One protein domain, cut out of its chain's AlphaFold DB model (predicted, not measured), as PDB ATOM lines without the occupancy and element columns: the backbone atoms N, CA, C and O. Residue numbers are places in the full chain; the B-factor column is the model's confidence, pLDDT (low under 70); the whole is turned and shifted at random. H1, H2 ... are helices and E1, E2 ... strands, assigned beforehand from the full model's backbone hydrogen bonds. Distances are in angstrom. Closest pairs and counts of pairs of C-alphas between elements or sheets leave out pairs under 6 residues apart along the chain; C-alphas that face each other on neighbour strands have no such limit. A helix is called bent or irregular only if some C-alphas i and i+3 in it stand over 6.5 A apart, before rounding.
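AT A GLANCE: This is residues 37 to 166 of the 267 residues of an uncharacterized protein of Acidobacteria bacterium (UniProt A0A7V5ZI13). A strongly twisted sheet of six strands runs through the middle, with a small sheet, E1 E6 E5, packed partly face to face with it as a sandwich and the long helix H1 over its other face, at the E2 and E8 part. The short helix H2 lies past the end of H1, and residues 151 to 156 stick out there. The printed part has 130 residues, with nine named strands and two named helices in the order E1 to E8, H1, H2, E9; the class is mixed, helices and strands. The large sheet, E4 E7 E3 E2 E8 E9, is mixed, and the small one is antiparallel. The whole is compact and rounded, with a radius of gyration of the C-alphas of 13.6 A and spans of 37 by 33 by 30 A.

IN THESE COORDINATES: E1, residues 37 to 40, begins at C-alpha 37, (53.264, -4.012, -51.161). E2 is residues 52 to 57, 16.4 A long, and E3 residues 61 to 66, 16.7 A. E4 is residues 74 to 79 and E5 residues 82 to 87. E6, residues 93 to 101, 19.2 A, bends by 74 degrees at residue 98. E7 is residues 106 to 113, 22.5 A, and E8 residues 122 to 126. H1, residues 134 to 151, 24.3 A, begins at (46.396, 5.380, -29.510); it is irregular, but only just, with C-alphas 147 and 150 6.6 A apart. H2 is residues 154 to 159. E9, residues 162 to 165, ends at (54.848, 11.800, -45.731).

HOW THE PARTS SIT: In the large sheet, E2 and E3 form a hairpin, with N 55 and O 63 2.8 A apart, within hydrogen-bond range. E8 and E9 are parallel, with N 125 and O 163 at 2.8 A; with H1 and H2 between them they make a strand-helix-strand unit, its crossover left-handed. H1 is on this sheet, in two layers, a helix on one face, at a height of 9.0 A over the sheet; it lies over E2 and E8, slantwise to the strands at 51 degrees to E8 on the local plane. The two sheets of the sandwich have their strands at 49 degrees. In the small sheet E5 and E6 form a hairpin, with N 86 and O 94 at 2.9 A. H2 only grazes the large sheet, with residues 156 to 158. In H2 every O i to N i+4 pair is within range, in H1 10 of 14.

THE WHOLE: The C-alphas farthest apart, those of Pro 104 and Pro 153, are 37.7 A apart. The printed part has no cut, and the link E1 to E2, 11 residues, is long. Mean pLDDT of the printed part is 78.6; residues 37 to 44, 49, 79 to 85 and 87 to 106 are under 70.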
ATOM      1  N   ARG A  37      54.153  -4.747 -50.255       42.69
ATOM      2  CA  ARG A  37      53.264  -4.012 -51.161       42.69
ATOM      3  C   ARG A  37      51.839  -4.391 -50.797       42.69
ATOM      4  O   ARG A  37      51.441  -5.535 -51.009       42.69
ATOM      5  N   VAL A  38      51.072  -3.463 -50.245       48.16
ATOM      6  CA  VAL A  38      49.632  -3.677 -50.128       48.16
ATOM      7  C   VAL A  38      49.023  -3.342 -51.478       48.16
ATOM      8  O   VAL A  38      48.736  -2.182 -51.744       48.16
ATOM      9  N   ALA A  39      48.883  -4.334 -52.351       38.47
ATOM     10  CA  ALA A  39      48.061  -4.163 -53.526       38.47
ATOM     11  C   ALA A  39      46.593  -4.260 -53.070       38.47
ATOM     12  O   ALA A  39      46.070  -5.299 -52.678       38.47
ATOM     13  N   ALA A  40      45.895  -3.132 -53.097       46.50
ATOM     14  CA  ALA A  40      44.667  -3.200 -53.870       46.50
ATOM     15  C   ALA A  40      45.123  -3.181 -55.340       46.50
ATOM     16  O   ALA A  40      46.131  -2.522 -55.609       46.50
ATOM     17  N   PRO A  41      44.458  -3.873 -56.275       41.69
ATOM     18  CA  PRO A  41      44.909  -3.998 -57.668       41.69
ATOM     19  C   PRO A  41      45.324  -2.674 -58.340       41.69
ATOM     20  O   PRO A  41      46.160  -2.685 -59.239       41.69
ATOM     21  N   ASP A  42      44.814  -1.545 -57.831       52.69
ATOM     22  CA  ASP A  42      45.042  -0.194 -58.347       52.69
ATOM     23  C   ASP A  42      45.824   0.748 -57.399       52.69
ATOM     24  O   ASP A  42      46.023   1.920 -57.724       52.69
ATOM     25  N   LEU A  43      46.244   0.294 -56.210       57.69
ATOM     26  CA  LEU A  43      46.884   1.133 -55.186       57.69
ATOM     27  C   LEU A  43      48.300   0.612 -54.893       57.69
ATOM     28  O   LEU A  43      48.487  -0.331 -54.131       57.69
ATOM     29  N   ASP A  44      49.314   1.232 -55.496       69.44
ATOM     30  CA  ASP A  44      50.736   0.897 -55.312       69.44
ATOM     31  C   ASP A  44      51.285   1.391 -53.951       69.44
ATOM     32  O   ASP A  44      52.239   2.165 -53.881       69.44
ATOM     33  N   CYS A  45      50.672   0.966 -52.843       73.31
ATOM     34  CA  CYS A  45      51.010   1.432 -51.495       73.31
ATOM     35  C   CYS A  45      52.446   1.070 -51.078       73.31
ATOM     36  O   CYS A  45      52.939  -0.013 -51.428       73.31
ATOM     37  N   PRO A  46      53.122   1.939 -50.297       70.62
ATOM     38  CA  PRO A  46      54.488   1.690 -49.859       70.62
ATOM     39  C   PRO A  46      54.565   0.540 -48.849       70.62
ATOM     40  O   PRO A  46      53.577   0.142 -48.230       70.62
ATOM     41  N   ALA A  47      55.782   0.025 -48.675       70.56
ATOM     42  CA  ALA A  47      56.105  -0.982 -47.673       70.56
ATOM     43  C   ALA A  47      55.932  -0.458 -46.245       70.56
ATOM     44  O   ALA A  47      56.285   0.680 -45.995       70.56
ATOM     45  N   ILE A  48      55.493  -1.304 -45.304       70.75
ATOM     46  CA  ILE A  48      55.308  -0.967 -43.871       70.75
ATOM     47  C   ILE A  48      56.609  -0.969 -43.033       70.75
ATOM     48  O   ILE A  48      56.555  -1.017 -41.800       70.75
ATOM     49  N   GLU A  49      57.787  -1.009 -43.660       68.44
ATOM     50  CA  GLU A  49      59.066  -1.041 -42.939       68.44
ATOM     51  C   GLU A  49      59.422   0.358 -42.437       68.44
ATOM     52  O   GLU A  49      59.549   1.289 -43.223       68.44
ATOM     53  N   GLY A  50      59.536   0.523 -41.116       70.81
ATOM     54  CA  GLY A  50      59.813   1.828 -40.498       70.81
ATOM     55  C   GLY A  50      58.664   2.839 -40.598       70.81
ATOM     56  O   GLY A  50      58.696   3.860 -39.915       70.81
ATOM     57  N   VAL A  51      57.616   2.528 -41.360       82.06
ATOM     58  CA  VAL A  51      56.485   3.414 -41.630       82.06
ATOM     59  C   VAL A  51      55.161   2.782 -41.215       82.06
ATOM     60  O   VAL A  51      55.010   1.564 -41.091       82.06
ATOM     61  N   PHE A  52      54.176   3.639 -41.011       89.06
ATOM     62  CA  PHE A  52      52.777   3.263 -40.912       89.06
ATOM     63  C   PHE A  52      52.127   3.383 -42.286       89.06
ATOM     64  O   PHE A  52      52.433   4.313 -43.028       89.06
ATOM     65  N   VAL A  53      51.197   2.484 -42.600       89.25
ATOM     66  CA  VAL A  53      50.386   2.538 -43.824       89.25
ATOM     67  C   VAL A  53      48.921   2.420 -43.441       89.25
ATOM     68  O   VAL A  53      48.531   1.457 -42.790       89.25
ATOM     69  N   ALA A  54      48.100   3.382 -43.840       91.19
ATOM     70  CA  ALA A  54      46.656   3.325 -43.699       91.19
ATOM     71  C   ALA A  54      46.010   3.071 -45.064       91.19
ATOM     72  O   ALA A  54      46.134   3.885 -45.981       91.19
ATOM     73  N   LEU A  55      45.308   1.946 -45.189       88.38
ATOM     74  CA  LEU A  55      44.475   1.626 -46.345       88.38
ATOM     75  C   LEU A  55      43.097   2.251 -46.163       88.38
ATOM     76  O   LEU A  55      42.501   2.130 -45.090       88.38
ATOM     77  N   LEU A  56      42.596   2.888 -47.214       87.50
ATOM     78  CA  LEU A  56      41.329   3.607 -47.213       87.50
ATOM     79  C   LEU A  56      40.345   2.865 -48.114       87.50
ATOM     80  O   LEU A  56      40.568   2.742 -49.320       87.50
ATOM     81  N   ASP A  57      39.267   2.364 -47.519       83.81
ATOM     82  CA  ASP A  57      38.220   1.626 -48.214       83.81
ATOM     83  C   ASP A  57      36.845   2.193 -47.838       83.81
ATOM     84  O   ASP A  57      36.452   2.084 -46.673       83.81
ATOM     85  N   PRO A  58      36.074   2.752 -48.787       84.06
ATOM     86  CA  PRO A  58      34.806   3.410 -48.488       84.06
ATOM     87  C   PRO A  58      33.773   2.560 -47.741       84.06
ATOM     88  O   PRO A  58      32.930   3.110 -47.036       84.06
ATOM     89  N   GLN A  59      33.820   1.236 -47.897       80.38
ATOM     90  CA  GLN A  59      32.880   0.303 -47.276       80.38
ATOM     91  C   GLN A  59      33.394  -0.217 -45.932       80.38
ATOM     92  O   GLN A  59      32.606  -0.535 -45.040       80.38
ATOM     93  N   ARG A  60      34.716  -0.330 -45.779       77.38
ATOM     94  CA  ARG A  60      35.343  -1.010 -44.637       77.38
ATOM     95  C   ARG A  60      35.979  -0.046 -43.632       77.38
ATOM     96  O   ARG A  60      36.061  -0.391 -42.448       77.38
ATOM     97  N   GLY A  61      36.334   1.169 -44.046       86.12
ATOM     98  CA  GLY A  61      36.900   2.235 -43.217       86.12
ATOM     99  C   GLY A  61      38.390   2.463 -43.469       86.12
ATOM    100  O   GLY A  61      38.858   2.430 -44.607       86.12
ATOM    101  N   VAL A  62      39.138   2.683 -42.389       90.75
ATOM    102  CA  VAL A  62      40.588   2.896 -42.394       90.75
ATOM    103  C   VAL A  62      41.272   1.714 -41.709       90.75
ATOM    104  O   VAL A  62      41.029   1.460 -40.527       90.75
ATOM    105  N   LEU A  63      42.137   0.996 -42.429       89.38
ATOM    106  CA  LEU A  63      42.970  -0.072 -41.869       89.38
ATOM    107  C   LEU A  63      44.411   0.419 -41.733       89.38
ATOM    108  O   LEU A  63      45.117   0.550 -42.729       89.38
ATOM    109  N   LEU A  64      44.847   0.669 -40.502       91.19
ATOM    110  CA  LEU A  64      46.219   1.046 -40.185       91.19
ATOM    111  C   LEU A  64      47.082  -0.203 -40.004       91.19
ATOM    112  O   LEU A  64      46.708  -1.095 -39.245       91.19
ATOM    113  N   LEU A  65      48.241  -0.231 -40.652       88.12
ATOM    114  CA  LEU A  65      49.216  -1.315 -40.667       88.12
ATOM    115  C   LEU A  65      50.602  -0.789 -40.279       88.12
ATOM    116  O   LEU A  65      50.985   0.315 -40.670       88.12
ATOM    117  N   ALA A  66      51.373  -1.595 -39.552       87.19
ATOM    118  CA  ALA A  66      52.768  -1.302 -39.229       87.19
ATOM    119  C   ALA A  66      53.590  -2.586 -39.049       87.19
ATOM    120  O   ALA A  66      53.095  -3.594 -38.537       87.19
ATOM    121  N   GLY A  67      54.882  -2.537 -39.385       83.44
ATOM    122  CA  GLY A  67      55.828  -3.634 -39.125       83.44
ATOM    123  C   GLY A  67      56.231  -3.805 -37.649       83.44
ATOM    124  O   GLY A  67      57.070  -4.642 -37.326       83.44
ATOM    125  N   ARG A  68      55.668  -3.007 -36.736       85.88
ATOM    126  CA  ARG A  68      55.994  -2.988 -35.302       85.88
ATOM    127  C   ARG A  68      54.765  -2.687 -34.457       85.88
ATOM    128  O   ARG A  68      53.798  -2.119 -34.955       85.88
ATOM    129  N   ALA A  69      54.841  -3.026 -33.173       88.56
ATOM    130  CA  ALA A  69      53.791  -2.699 -32.220       88.56
ATOM    131  C   ALA A  69      53.602  -1.181 -32.112       88.56
ATOM    132  O   ALA A  69      54.572  -0.421 -32.131       88.56
ATOM    133  N   PHE A  70      52.351  -0.760 -31.964       89.44
ATOM    134  CA  PHE A  70      51.974   0.631 -31.745       89.44
ATOM    135  C   PHE A  70      50.746   0.703 -30.826       89.44
ATOM    136  O   PHE A  70      49.994  -0.273 -30.746       89.44
ATOM    137  N   PRO A  71      50.521   1.829 -30.125       89.75
ATOM    138  CA  PRO A  71      49.333   2.011 -29.292       89.75
ATOM    139  C   PRO A  71      48.025   1.806 -30.079       89.75
ATOM    140  O   PRO A  71      47.826   2.436 -31.113       89.75
ATOM    141  N   GLY A  72      47.148   0.914 -29.604       88.12
ATOM    142  CA  GLY A  72      45.904   0.520 -30.293       88.12
ATOM    143  C   GLY A  72      46.067  -0.606 -31.327       88.12
ATOM    144  O   GLY A  72      45.085  -1.215 -31.757       88.12
ATOM    145  N   GLY A  73      47.307  -0.939 -31.699       88.50
ATOM    146  CA  GLY A  73      47.623  -2.025 -32.620       88.50
ATOM    147  C   GLY A  73      47.373  -3.405 -32.013       88.50
ATOM    148  O   GLY A  73      47.724  -3.683 -30.865       88.50
ATOM    149  N   ARG A  74      46.793  -4.307 -32.804       84.69
ATOM    150  CA  ARG A  74      46.479  -5.686 -32.421       84.69
ATOM    151  C   ARG A  74      47.422  -6.666 -33.082       84.69
ATOM    152  O   ARG A  74      47.509  -6.656 -34.305       84.69
ATOM    153  N   GLY A  75      47.997  -7.541 -32.248       70.69
ATOM    154  CA  GLY A  75      48.780  -8.723 -32.614       70.69
ATOM    155  C   GLY A  75      49.940  -8.461 -33.578       70.69
ATOM    156  O   GLY A  75      49.998  -7.458 -34.270       70.69
ATOM    157  N   PRO A  76      50.866  -9.406 -33.712       73.25
ATOM    158  CA  PRO A  76      51.499  -9.616 -34.994       73.25
ATOM    159  C   PRO A  76      50.711 -10.689 -35.753       73.25
ATOM    160  O   PRO A  76      50.738 -11.863 -35.379       73.25
ATOM    161  N   THR A  77      50.024 -10.316 -36.829       73.69
ATOM    162  CA  THR A  77      49.581 -11.292 -37.832       73.69
ATOM    163  C   THR A  77      50.780 -11.636 -38.705       73.69
ATOM    164  O   THR A  77      51.513 -10.746 -39.136       73.69
ATOM    165  N   MET A  78      51.006 -12.926 -38.953       73.06
ATOM    166  CA  MET A  78      52.067 -13.360 -39.858       73.06
ATOM    167  C   MET A  78      51.615 -13.147 -41.298       73.06
ATOM    168  O   MET A  78      50.737 -13.860 -41.784       73.06
ATOM    169  N   ALA A  79      52.222 -12.178 -41.970       66.94
ATOM    170  CA  ALA A  79      52.025 -11.971 -43.390       66.94
ATOM    171  C   ALA A  79      52.822 -13.025 -44.175       66.94
ATOM    172  O   ALA A  79      54.020 -13.223 -43.947       66.94
ATOM    173  N   LYS A  80      52.134 -13.720 -45.077       64.25
ATOM    174  CA  LYS A  80      52.700 -14.583 -46.120       64.25
ATOM    175  C   LYS A  80      52.176 -14.062 -47.455       64.25
ATOM    176  O   LYS A  80      51.128 -13.421 -47.457       64.25
ATOM    177  N   ASP A  81      52.885 -14.332 -48.547       59.91
ATOM    178  CA  ASP A  81      52.398 -13.967 -49.879       59.91
ATOM    179  C   ASP A  81      50.969 -14.478 -50.109       59.91
ATOM    180  O   ASP A  81      50.666 -15.646 -49.841       59.91
ATOM    181  N   GLY A  82      50.103 -13.584 -50.594       59.88
ATOM    182  CA  GLY A  82      48.689 -13.848 -50.852       59.88
ATOM    183  C   GLY A  82      47.750 -13.040 -49.953       59.88
ATOM    184  O   GLY A  82      48.114 -12.000 -49.402       59.88
ATOM    185  N   ALA A  83      46.512 -13.517 -49.821       62.78
ATOM    186  CA  ALA A  83      45.493 -12.818 -49.053       62.78
ATOM    187  C   ALA A  83      45.811 -12.837 -47.547       62.78
ATOM    188  O   ALA A  83      45.973 -13.904 -46.946       62.78
ATOM    189  N   LEU A  84      45.837 -11.658 -46.918       69.44
ATOM    190  CA  LEU A  84      45.967 -11.529 -45.467       69.44
ATOM    191  C   LEU A  84      44.621 -11.146 -44.853       69.44
ATOM    192  O   LEU A  84      44.046 -10.107 -45.177       69.44
ATOM    193  N   ALA A  85      44.138 -11.987 -43.941       65.19
ATOM    194  CA  ALA A  85      42.916 -11.744 -43.189       65.19
ATOM    195  C   ALA A  85      43.246 -11.135 -41.821       65.19
ATOM    196  O   ALA A  85      43.834 -11.787 -40.953       65.19
ATOM    197  N   PHE A  86      42.825  -9.894 -41.600       71.25
ATOM    198  CA  PHE A  86      42.918  -9.229 -40.305       71.25
ATOM    199  C   PHE A  86      41.622  -9.437 -39.526       71.25
ATOM    200  O   PHE A  86      40.565  -8.950 -39.926       71.25
ATOM    201  N   ARG A  87      41.685 -10.165 -38.406       67.75
ATOM    202  CA  ARG A  87      40.508 -10.397 -37.555       67.75
ATOM    203  C   ARG A  87      40.130  -9.129 -36.801       67.75
ATOM    204  O   ARG A  87      40.969  -8.523 -36.131       67.75
ATOM    205  N   LEU A  88      38.866  -8.751 -36.885       65.56
ATOM    206  CA  LEU A  88      38.330  -7.524 -36.322       65.56
ATOM    207  C   LEU A  88      37.621  -7.795 -34.981       65.56
ATOM    208  O   LEU A  88      37.183  -8.919 -34.726       65.56
ATOM    209  N   PRO A  89      37.531  -6.789 -34.085       62.16
ATOM    210  CA  PRO A  89      36.870  -6.932 -32.781       62.16
ATOM    211  C   PRO A  89      35.407  -7.371 -32.844       62.16
ATOM    212  O   PRO A  89      34.928  -8.002 -31.911       62.16
ATOM    213  N   ASP A  90      34.714  -7.021 -33.921       69.81
ATOM    214  CA  ASP A  90      33.309  -7.340 -34.176       69.81
ATOM    215  C   ASP A  90      33.103  -8.770 -34.711       69.81
ATOM    216  O   ASP A  90      31.986  -9.148 -35.050       69.81
ATOM    217  N   GLY A  91      34.168  -9.577 -34.794       61.94
ATOM    218  CA  GLY A  91      34.130 -10.920 -35.375       61.94
ATOM    219  C   GLY A  91      34.248 -10.938 -36.903       61.94
ATOM    220  O   GLY A  91      34.290 -12.019 -37.488       61.94
ATOM    221  N   GLY A  92      34.350  -9.772 -37.554       62.50
ATOM    222  CA  GLY A  92      34.605  -9.659 -38.988       62.50
ATOM    223  C   GLY A  92      36.058  -9.963 -39.367       62.50
ATOM    224  O   GLY A  92      36.959 -10.019 -38.526       62.50
ATOM    225  N   ALA A  93      36.309 -10.123 -40.665       65.25
ATOM    226  CA  ALA A  93      37.655 -10.189 -41.223       65.25
ATOM    227  C   ALA A  93      37.822  -9.102 -42.285       65.25
ATOM    228  O   ALA A  93      36.978  -8.949 -43.167       65.25
ATOM    229  N   TRP A  94      38.923  -8.357 -42.211       67.75
ATOM    230  CA  TRP A  94      39.368  -7.536 -43.324       67.75
ATOM    231  C   TRP A  94      40.332  -8.358 -44.164       67.75
ATOM    232  O   TRP A  94      41.472  -8.582 -43.762       67.75
ATOM    233  N   ASN A  95      39.870  -8.805 -45.327       65.50
ATOM    234  CA  ASN A  95      40.722  -9.491 -46.286       65.50
ATOM    235  C   ASN A  95      41.376  -8.451 -47.192       65.50
ATOM    236  O   ASN A  95      40.692  -7.693 -47.885       65.50
ATOM    237  N   VAL A  96      42.700  -8.384 -47.136       64.56
ATOM    238  CA  VAL A  96      43.501  -7.684 -48.137       64.56
ATOM    239  C   VAL A  96      43.878  -8.737 -49.167       64.56
ATOM    240  O   VAL A  96      44.669  -9.626 -48.860       64.56
ATOM    241  N   GLU A  97      43.217  -8.685 -50.323       53.59
ATOM    242  CA  GLU A  97      43.249  -9.745 -51.339       53.59
ATOM    243  C   GLU A  97      44.635  -9.890 -51.980       53.59
ATOM    244  O   GLU A  97      45.070 -11.021 -52.185       53.59
ATOM    245  N   ASP A  98      45.377  -8.786 -52.145       51.31
ATOM    246  CA  ASP A  98      46.737  -8.793 -52.692       51.31
ATOM    247  C   ASP A  98      47.755  -8.118 -51.750       51.31
ATOM    248  O   ASP A  98      48.279  -7.034 -52.002       51.31
ATOM    249  N   LEU A  99      48.114  -8.768 -50.643       55.56
ATOM    250  CA  LEU A  99      49.282  -8.351 -49.864       55.56
ATOM    251  C   LEU A  99      50.534  -9.055 -50.423       55.56
ATOM    252  O   LEU A  99      50.700 -10.264 -50.262       55.56
ATOM    253  N   ARG A 100      51.436  -8.324 -51.085       55.62
ATOM    254  CA  ARG A 100      52.734  -8.873 -51.518       55.62
ATOM    255  C   ARG A 100      53.752  -8.683 -50.407       55.62
ATOM    256  O   ARG A 100      54.082  -7.545 -50.071       55.62
ATOM    257  N   VAL A 101      54.273  -9.772 -49.856       55.06
ATOM    258  CA  VAL A 101      55.252  -9.750 -48.765       55.06
ATOM    259  C   VAL A 101      56.591 -10.159 -49.352       55.06
ATOM    260  O   VAL A 101      56.879 -11.331 -49.527       55.06
ATOM    261  N   THR A 102      57.452  -9.197 -49.657       51.47
ATOM    262  CA  THR A 102      58.713  -9.503 -50.356       51.47
ATOM    263  C   THR A 102      59.785 -10.160 -49.478       51.47
ATOM    264  O   THR A 102      60.879 -10.416 -49.971       51.47
ATOM    265  N   ALA A 103      59.497 -10.490 -48.212       53.44
ATOM    266  CA  ALA A 103      60.373 -11.344 -47.411       53.44
ATOM    267  C   ALA A 103      59.602 -12.381 -46.593       53.44
ATOM    268  O   ALA A 103      58.434 -12.178 -46.249       53.44
ATOM    269  N   PRO A 104      60.249 -13.508 -46.253       49.81
ATOM    270  CA  PRO A 104      59.575 -14.597 -45.578       49.81
ATOM    271  C   PRO A 104      59.112 -14.174 -44.178       49.81
ATOM    272  O   PRO A 104      59.914 -13.893 -43.294       49.81
ATOM    273  N   ALA A 105      57.791 -14.212 -43.983       57.69
ATOM    274  CA  ALA A 105      57.112 -14.190 -42.691       57.69
ATOM    275  C   ALA A 105      57.352 -12.916 -41.848       57.69
ATOM    276  O   ALA A 105      58.103 -12.919 -40.872       57.69
ATOM    277  N   GLN A 106      56.631 -11.834 -42.166       67.75
ATOM    278  CA  GLN A 106      56.696 -10.579 -41.410       67.75
ATOM    279  C   GLN A 106      55.558 -10.453 -40.393       67.75
ATOM    280  O   GLN A 106      54.413 -10.826 -40.651       67.75
ATOM    281  N   ARG A 107      55.882  -9.909 -39.217       79.62
ATOM    282  CA  ARG A 107      54.904  -9.564 -38.181       79.62
ATOM    283  C   ARG A 107      54.241  -8.237 -38.530       79.62
ATOM    284  O   ARG A 107      54.908  -7.206 -38.527       79.62
ATOM    285  N   VAL A 108      52.939  -8.266 -38.784       82.00
ATOM    286  CA  VAL A 108      52.148  -7.073 -39.098       82.00
ATOM    287  C   VAL A 108      51.210  -6.767 -37.945       82.00
ATOM    288  O   VAL A 108      50.378  -7.595 -37.578       82.00
ATOM    289  N   TRP A 109      51.346  -5.567 -37.397       87.81
ATOM    290  CA  TRP A 109      50.417  -5.002 -36.429       87.81
ATOM    291  C   TRP A 109      49.367  -4.185 -37.154       87.81
ATOM    292  O   TRP A 109      49.681  -3.518 -38.142       87.81
ATOM    293  N   TYR A 110      48.130  -4.228 -36.666       88.62
ATOM    294  CA  TYR A 110      47.027  -3.562 -37.343       88.62
ATOM    295  C   TYR A 110      45.979  -2.988 -36.392       88.62
ATOM    296  O   TYR A 110      45.789  -3.474 -35.278       88.62
ATOM    297  N   ALA A 111      45.267  -1.967 -36.854       90.06
ATOM    298  CA  ALA A 111      44.092  -1.410 -36.195       90.06
ATOM    299  C   ALA A 111      43.085  -0.931 -37.247       90.06
ATOM    300  O   ALA A 111      43.470  -0.527 -38.343       90.06
ATOM    301  N   ARG A 112      41.791  -0.983 -36.918       88.75
ATOM    302  CA  ARG A 112      40.709  -0.512 -37.791       88.75
ATOM    303  C   ARG A 112      40.022   0.677 -37.148       88.75
ATOM    304  O   ARG A 112      39.635   0.599 -35.984       88.75
ATOM    305  N   TYR A 113      39.787   1.706 -37.948       90.31
ATOM    306  CA  TYR A 113      39.058   2.901 -37.555       90.31
ATOM    307  C   TYR A 113      37.965   3.222 -38.589       90.31
ATOM    308  O   TYR A 113      38.119   2.889 -39.767       90.31
ATOM    309  N   PRO A 114      36.834   3.823 -38.185       90.69
ATOM    310  CA  PRO A 114      35.858   4.352 -39.134       90.69
ATOM    311  C   PRO A 114      36.407   5.605 -39.834       90.69
ATOM    312  O   PRO A 114      37.336   6.235 -39.340       90.69
ATOM    313  N   PHE A 115      35.809   6.017 -40.952       88.88
ATOM    314  CA  PHE A 115      35.997   7.396 -41.413       88.88
ATOM    315  C   PHE A 115      35.274   8.352 -40.463       88.88
ATOM    316  O   PHE A 115      34.158   8.068 -40.027       88.88
ATOM    317  N   ARG A 116      35.896   9.493 -40.148       90.56
ATOM    318  CA  ARG A 116      35.228  10.580 -39.410       90.56
ATOM    319  C   ARG A 116      34.356  11.448 -40.299       90.56
ATOM    320  O   ARG A 116      33.423  12.080 -39.823       90.56
ATOM    321  N   GLU A 117      34.701  11.483 -41.572       89.62
ATOM    322  CA  GLU A 117      34.126  12.362 -42.570       89.62
ATOM    323  C   GLU A 117      33.733  11.531 -43.814       89.62
ATOM    324  O   GLU A 117      33.589  10.311 -43.731       89.62
ATOM    325  N   ALA A 118      33.565  12.159 -44.984       88.25
ATOM    326  CA  ALA A 118      33.251  11.448 -46.227       88.25
ATOM    327  C   ALA A 118      34.274  10.328 -46.550       88.25
ATOM    328  O   ALA A 118      35.476  10.628 -46.613       88.25
ATOM    329  N   PRO A 119      33.815   9.081 -46.800       88.06
ATOM    330  CA  PRO A 119      34.681   7.957 -47.146       88.06
ATOM    331  C   PRO A 119      35.494   8.191 -48.423       88.06
ATOM    332  O   PRO A 119      35.061   8.895 -49.337       88.06
ATOM    333  N   THR A 120      36.676   7.580 -48.508       87.56
ATOM    334  CA  THR A 120      37.558   7.709 -49.676       87.56
ATOM    335  C   THR A 120      38.356   6.434 -49.939       87.56
ATOM    336  O   THR A 120      38.450   5.571 -49.070       87.56
ATOM    337  N   THR A 121      38.931   6.332 -51.137       86.12
ATOM    338  CA  THR A 121      39.774   5.208 -51.564       86.12
ATOM    339  C   THR A 121      41.213   5.677 -51.739       86.12
ATOM    340  O   THR A 121      41.464   6.793 -52.207       86.12
ATOM    341  N   GLY A 122      42.170   4.831 -51.368       86.12
ATOM    342  CA  GLY A 122      43.590   5.142 -51.478       86.12
ATOM    343  C   GLY A 122      44.423   4.484 -50.399       86.12
ATOM    344  O   GLY A 122      43.942   3.641 -49.638       86.12
ATOM    345  N   CYS A 123      45.661   4.935 -50.283       87.69
ATOM    346  CA  CYS A 123      46.452   4.700 -49.094       87.69
ATOM    347  C   CYS A 123      47.313   5.903 -48.753       87.69
ATOM    348  O   CYS A 123      47.771   6.653 -49.615       87.69
ATOM    349  N   VAL A 124      47.521   6.070 -47.453       90.94
ATOM    350  CA  VAL A 124      48.428   7.073 -46.912       90.94
ATOM    351  C   VAL A 124      49.490   6.386 -46.071       90.94
ATOM    352  O   VAL A 124      49.199   5.409 -45.381       90.94
ATOM    353  N   ALA A 125      50.715   6.886 -46.107       90.06
ATOM    354  CA  ALA A 125      51.821   6.357 -45.331       90.06
ATOM    355  C   ALA A 125      52.621   7.470 -44.664       90.06
ATOM    356  O   ALA A 125      52.632   8.610 -45.129       90.06
ATOM    357  N   PHE A 126      53.268   7.143 -43.551       90.50
ATOM    358  CA  PHE A 126      54.093   8.094 -42.817       90.50
ATOM    359  C   PHE A 126      55.174   7.401 -41.988       90.50
ATOM    360  O   PHE A 126      54.927   6.383 -41.337       90.50
ATOM    361  N   ASP A 127      56.364   7.987 -41.967       82.56
ATOM    362  CA  ASP A 127      57.568   7.505 -41.283       82.56
ATOM    363  C   ASP A 127      57.722   8.082 -39.871       82.56
ATOM    364  O   ASP A 127      58.797   8.465 -39.421       82.56
ATOM    365  N   ARG A 128      56.629   8.129 -39.106       79.19
ATOM    366  CA  ARG A 128      56.703   8.658 -37.743       79.19
ATOM    367  C   ARG A 128      57.236   7.611 -36.776       79.19
ATOM    368  O   ARG A 128      56.627   6.560 -36.572       79.19
ATOM    369  N   GLU A 129      58.345   7.916 -36.108       71.25
ATOM    370  CA  GLU A 129      59.018   6.943 -35.249       71.25
ATOM    371  C   GLU A 129      58.236   6.556 -33.993       71.25
ATOM    372  O   GLU A 129      58.352   5.412 -33.555       71.25
ATOM    373  N   ARG A 130      57.473   7.464 -33.374       72.62
ATOM    374  CA  ARG A 130      56.801   7.185 -32.094       72.62
ATOM    375  C   ARG A 130      55.481   7.932 -31.953       72.62
ATOM    376  O   ARG A 130      55.338   9.072 -32.391       72.62
ATOM    377  N   PHE A 131      54.561   7.275 -31.255       85.56
ATOM    378  CA  PHE A 131      53.316   7.839 -30.749       85.56
ATOM    379  C   PHE A 131      53.194   7.499 -29.270       85.56
ATOM    380  O   PHE A 131      53.559   6.395 -28.863       85.56
ATOM    381  N   SER A 132      52.693   8.441 -28.474       85.44
ATOM    382  CA  SER A 132      52.600   8.280 -27.019       85.44
ATOM    383  C   SER A 132      51.339   7.521 -26.615       85.44
ATOM    384  O   SER A 132      51.312   6.873 -25.572       85.44
ATOM    385  N   SER A 133      50.291   7.591 -27.437       90.81
ATOM    386  CA  SER A 133      48.988   6.986 -27.176       90.81
ATOM    387  C   SER A 133      48.300   6.547 -28.471       90.81
ATOM    388  O   SER A 133      48.696   6.958 -29.561       90.81
ATOM    389  N   GLU A 134      47.255   5.719 -28.362       90.50
ATOM    390  CA  GLU A 134      46.396   5.380 -29.510       90.50
ATOM    391  C   GLU A 134      45.729   6.644 -30.063       90.50
ATOM    392  O   GLU A 134      45.681   6.837 -31.276       90.50
ATOM    393  N   GLY A 135      45.305   7.548 -29.173       90.62
ATOM    394  CA  GLY A 135      44.750   8.847 -29.544       90.62
ATOM    395  C   GLY A 135      45.697   9.662 -30.426       90.62
ATOM    396  O   GLY A 135      45.249  10.243 -31.411       90.62
ATOM    397  N   ASP A 136      47.002   9.650 -30.140       90.50
ATOM    398  CA  ASP A 136      48.006  10.358 -30.946       90.50
ATOM    399  C   ASP A 136      48.106   9.761 -32.359       90.50
ATOM    400  O   ASP A 136      48.126  10.503 -33.343       90.50
ATOM    401  N   VAL A 137      48.155   8.425 -32.466       91.00
ATOM    402  CA  VAL A 137      48.217   7.711 -33.756       91.00
ATOM    403  C   VAL A 137      46.979   8.033 -34.584       91.00
ATOM    404  O   VAL A 137      47.074   8.421 -35.747       91.00
ATOM    405  N   VAL A 138      45.806   7.890 -33.970       91.31
ATOM    406  CA  VAL A 138      44.506   8.055 -34.620       91.31
ATOM    407  C   VAL A 138      44.286   9.498 -35.058       91.31
ATOM    408  O   VAL A 138      43.870   9.735 -36.191       91.31
ATOM    409  N   SER A 139      44.612  10.474 -34.210       91.94
ATOM    410  CA  SER A 139      44.533  11.890 -34.579       91.94
ATOM    411  C   SER A 139      45.458  12.226 -35.746       91.94
ATOM    412  O   SER A 139      45.055  12.982 -36.629       91.94
ATOM    413  N   TYR A 140      46.663  11.649 -35.793       92.06
ATOM    414  CA  TYR A 140      47.577  11.852 -36.916       92.06
ATOM    415  C   TYR A 140      47.040  11.237 -38.213       92.06
ATOM    416  O   TYR A 140      47.040  11.897 -39.250       92.06
ATOM    417  N   VAL A 141      46.519  10.006 -38.156       93.06
ATOM    418  CA  VAL A 141      45.895   9.341 -39.311       93.06
ATOM    419  C   VAL A 141      44.704  10.146 -39.827       93.06
ATOM    420  O   VAL A 141      44.618  10.385 -41.028       93.06
ATOM    421  N   TYR A 142      43.813  10.617 -38.953       93.62
ATOM    422  CA  TYR A 142      42.675  11.435 -39.380       93.62
ATOM    423  C   TYR A 142      43.097  12.783 -39.945       93.62
ATOM    424  O   TYR A 142      42.556  13.208 -40.961       93.62
ATOM    425  N   TRP A 143      44.090  13.447 -39.353       92.12
ATOM    426  CA  TRP A 143      44.646  14.656 -39.954       92.12
ATOM    427  C   TRP A 143      45.157  14.372 -41.375       92.12
ATOM    428  O   TRP A 143      44.765  15.058 -42.323       92.12
ATOM    429  N   LEU A 144      45.947  13.312 -41.546       92.19
ATOM    430  CA  LEU A 144      46.516  12.934 -42.834       92.19
ATOM    431  C   LEU A 144      45.443  12.577 -43.870       92.19
ATOM    432  O   LEU A 144      45.532  13.004 -45.017       92.19
ATOM    433  N   VAL A 145      44.412  11.830 -43.486       92.62
ATOM    434  CA  VAL A 145      43.337  11.410 -44.395       92.62
ATOM    435  C   VAL A 145      42.378  12.563 -44.700       92.62
ATOM    436  O   VAL A 145      42.151  12.889 -45.867       92.62
ATOM    437  N   ASP A 146      41.827  13.200 -43.667       91.12
ATOM    438  CA  ASP A 146      40.704  14.134 -43.797       91.12
ATOM    439  C   ASP A 146      41.149  15.553 -44.164       91.12
ATOM    440  O   ASP A 146      40.412  16.281 -44.841       91.12
ATOM    441  N   THR A 147      42.342  15.956 -43.712       88.06
ATOM    442  CA  THR A 147      42.856  17.322 -43.900       88.06
ATOM    443  C   THR A 147      43.819  17.418 -45.070       88.06
ATOM    444  O   THR A 147      43.781  18.421 -45.776       88.06
ATOM    445  N   VAL A 148      44.637  16.389 -45.304       90.69
ATOM    446  CA  VAL A 148      45.633  16.395 -46.381       90.69
ATOM    447  C   VAL A 148      45.130  15.600 -47.578       90.69
ATOM    448  O   VAL A 148      44.682  16.191 -48.560       90.69
ATOM    449  N   TYR A 149      45.137  14.267 -47.487       91.81
ATOM    450  CA  TYR A 149      44.936  13.373 -48.624       91.81
ATOM    451  C   TYR A 149      43.630  13.658 -49.348       91.81
ATOM    452  O   TYR A 149      43.653  13.855 -50.552       91.81
ATOM    453  N   ARG A 150      42.495  13.761 -48.650       91.31
ATOM    454  CA  ARG A 150      41.201  14.001 -49.305       91.31
ATOM    455  C   ARG A 150      41.081  15.387 -49.942       91.31
ATOM    456  O   ARG A 150      40.327  15.539 -50.901       91.31
ATOM    457  N   LYS A 151      41.789  16.388 -49.414       91.69
ATOM    458  CA  LYS A 151      41.765  17.753 -49.959       91.69
ATOM    459  C   LYS A 151      42.703  17.935 -51.153       91.69
ATOM    460  O   LYS A 151      42.564  18.932 -51.859       91.69
ATOM    461  N   LEU A 152      43.611  16.987 -51.406       92.94
ATOM    462  CA  LEU A 152      44.404  16.984 -52.632       92.94
ATOM    463  C   LEU A 152      43.480  16.969 -53.865       92.94
ATOM    464  O   LEU A 152      42.445  16.284 -53.850       92.94
ATOM    465  N   PRO A 153      43.856  17.660 -54.960       92.19
ATOM    466  CA  PRO A 153      43.093  17.622 -56.201       92.19
ATOM    467  C   PRO A 153      42.835  16.179 -56.654       92.19
ATOM    468  O   PRO A 153      43.753  15.361 -56.708       92.19
ATOM    469  N   GLU A 154      41.586  15.853 -57.002       90.56
ATOM    470  CA  GLU A 154      41.198  14.489 -57.396       90.56
ATOM    471  C   GLU A 154      42.076  13.888 -58.512       90.56
ATOM    472  O   GLU A 154      42.458  12.723 -58.371       90.56
ATOM    473  N   PRO A 155      42.461  14.627 -59.576       91.31
ATOM    474  CA  PRO A 155      43.359  14.087 -60.596       91.31
ATOM    475  C   PRO A 155      44.695  13.604 -60.022       91.31
ATOM    476  O   PRO A 155      45.195  12.565 -60.445       91.31
ATOM    477  N   GLU A 156      45.235  14.313 -59.029       92.62
ATOM    478  CA  GLU A 156      46.487  13.936 -58.375       92.62
ATOM    479  C   GLU A 156      46.299  12.737 -57.449       92.62
ATOM    480  O   GLU A 156      47.130  11.839 -57.473       92.62
ATOM    481  N   ARG A 157      45.186  12.642 -56.707       89.62
ATOM    482  CA  ARG A 157      44.887  11.453 -55.879       89.62
ATOM    483  C   ARG A 157      44.749  10.188 -56.720       89.62
ATOM    484  O   ARG A 157      45.221   9.132 -56.321       89.62
ATOM    485  N   ARG A 158      44.122  10.293 -57.896       86.19
ATOM    486  CA  ARG A 158      44.005   9.166 -58.835       86.19
ATOM    487  C   ARG A 158      45.353   8.777 -59.440       86.19
ATOM    488  O   ARG A 158      45.583   7.602 -59.685       86.19
ATOM    489  N   ARG A 159      46.229   9.755 -59.686       86.69
ATOM    490  CA  ARG A 159      47.563   9.528 -60.262       86.69
ATOM    491  C   ARG A 159      48.579   9.021 -59.235       86.69
ATOM    492  O   ARG A 159      49.440   8.224 -59.588       86.69
ATOM    493  N   PHE A 160      48.463   9.469 -57.988       85.19
ATOM    494  CA  PHE A 160      49.343   9.138 -56.868       85.19
ATOM    495  C   PHE A 160      48.517   8.593 -55.690       85.19
ATOM    496  O   PHE A 160      48.414   9.239 -54.645       85.19
ATOM    497  N   PRO A 161      47.911   7.402 -55.844       78.56
ATOM    498  CA  PRO A 161      47.050   6.811 -54.819       78.56
ATOM    499  C   PRO A 161      47.788   6.416 -53.534       78.56
ATOM    500  O   PRO A 161      47.149   6.172 -52.511       78.56
ATOM    501  N   ALA A 162      49.118   6.327 -53.602       82.00
ATOM    502  CA  ALA A 162      50.020   5.935 -52.529       82.00
ATOM    503  C   ALA A 162      50.721   7.157 -51.925       82.00
ATOM    504  O   ALA A 162      51.926   7.366 -52.088       82.00
ATOM    505  N   PHE A 163      49.950   7.998 -51.242       87.69
ATOM    506  CA  PHE A 163      50.473   9.226 -50.660       87.69
ATOM    507  C   PHE A 163      51.348   8.914 -49.444       87.69
ATOM    508  O   PHE A 163      50.941   8.181 -48.552       87.69
ATOM    509  N   THR A 164      52.549   9.476 -49.382       89.38
ATOM    510  CA  THR A 164      53.470   9.266 -48.256       89.38
ATOM    511  C   THR A 164      53.872  10.620 -47.693       89.38
ATOM    512  O   THR A 164      53.992  11.563 -48.468       89.38
ATOM    513  N   ILE A 165      54.092  10.720 -46.383       90.62
ATOM    514  CA  ILE A 165      54.848  11.800 -45.731       90.62
ATOM    515  C   ILE A 165      56.138  11.185 -45.197       90.62
ATOM    516  O   ILE A 165      56.078  10.141 -44.551       90.62
ATOM    517  N   ALA A 166      57.277  11.801 -45.511       89.00
ATOM    518  CA  ALA A 166      58.587  11.231 -45.203       89.00
ATOM    519  C   ALA A 166      59.636  12.283 -44.811       89.00
ATOM    520  O   ALA A 166      60.782  12.203 -45.245       89.00
TER     521      ALA A 166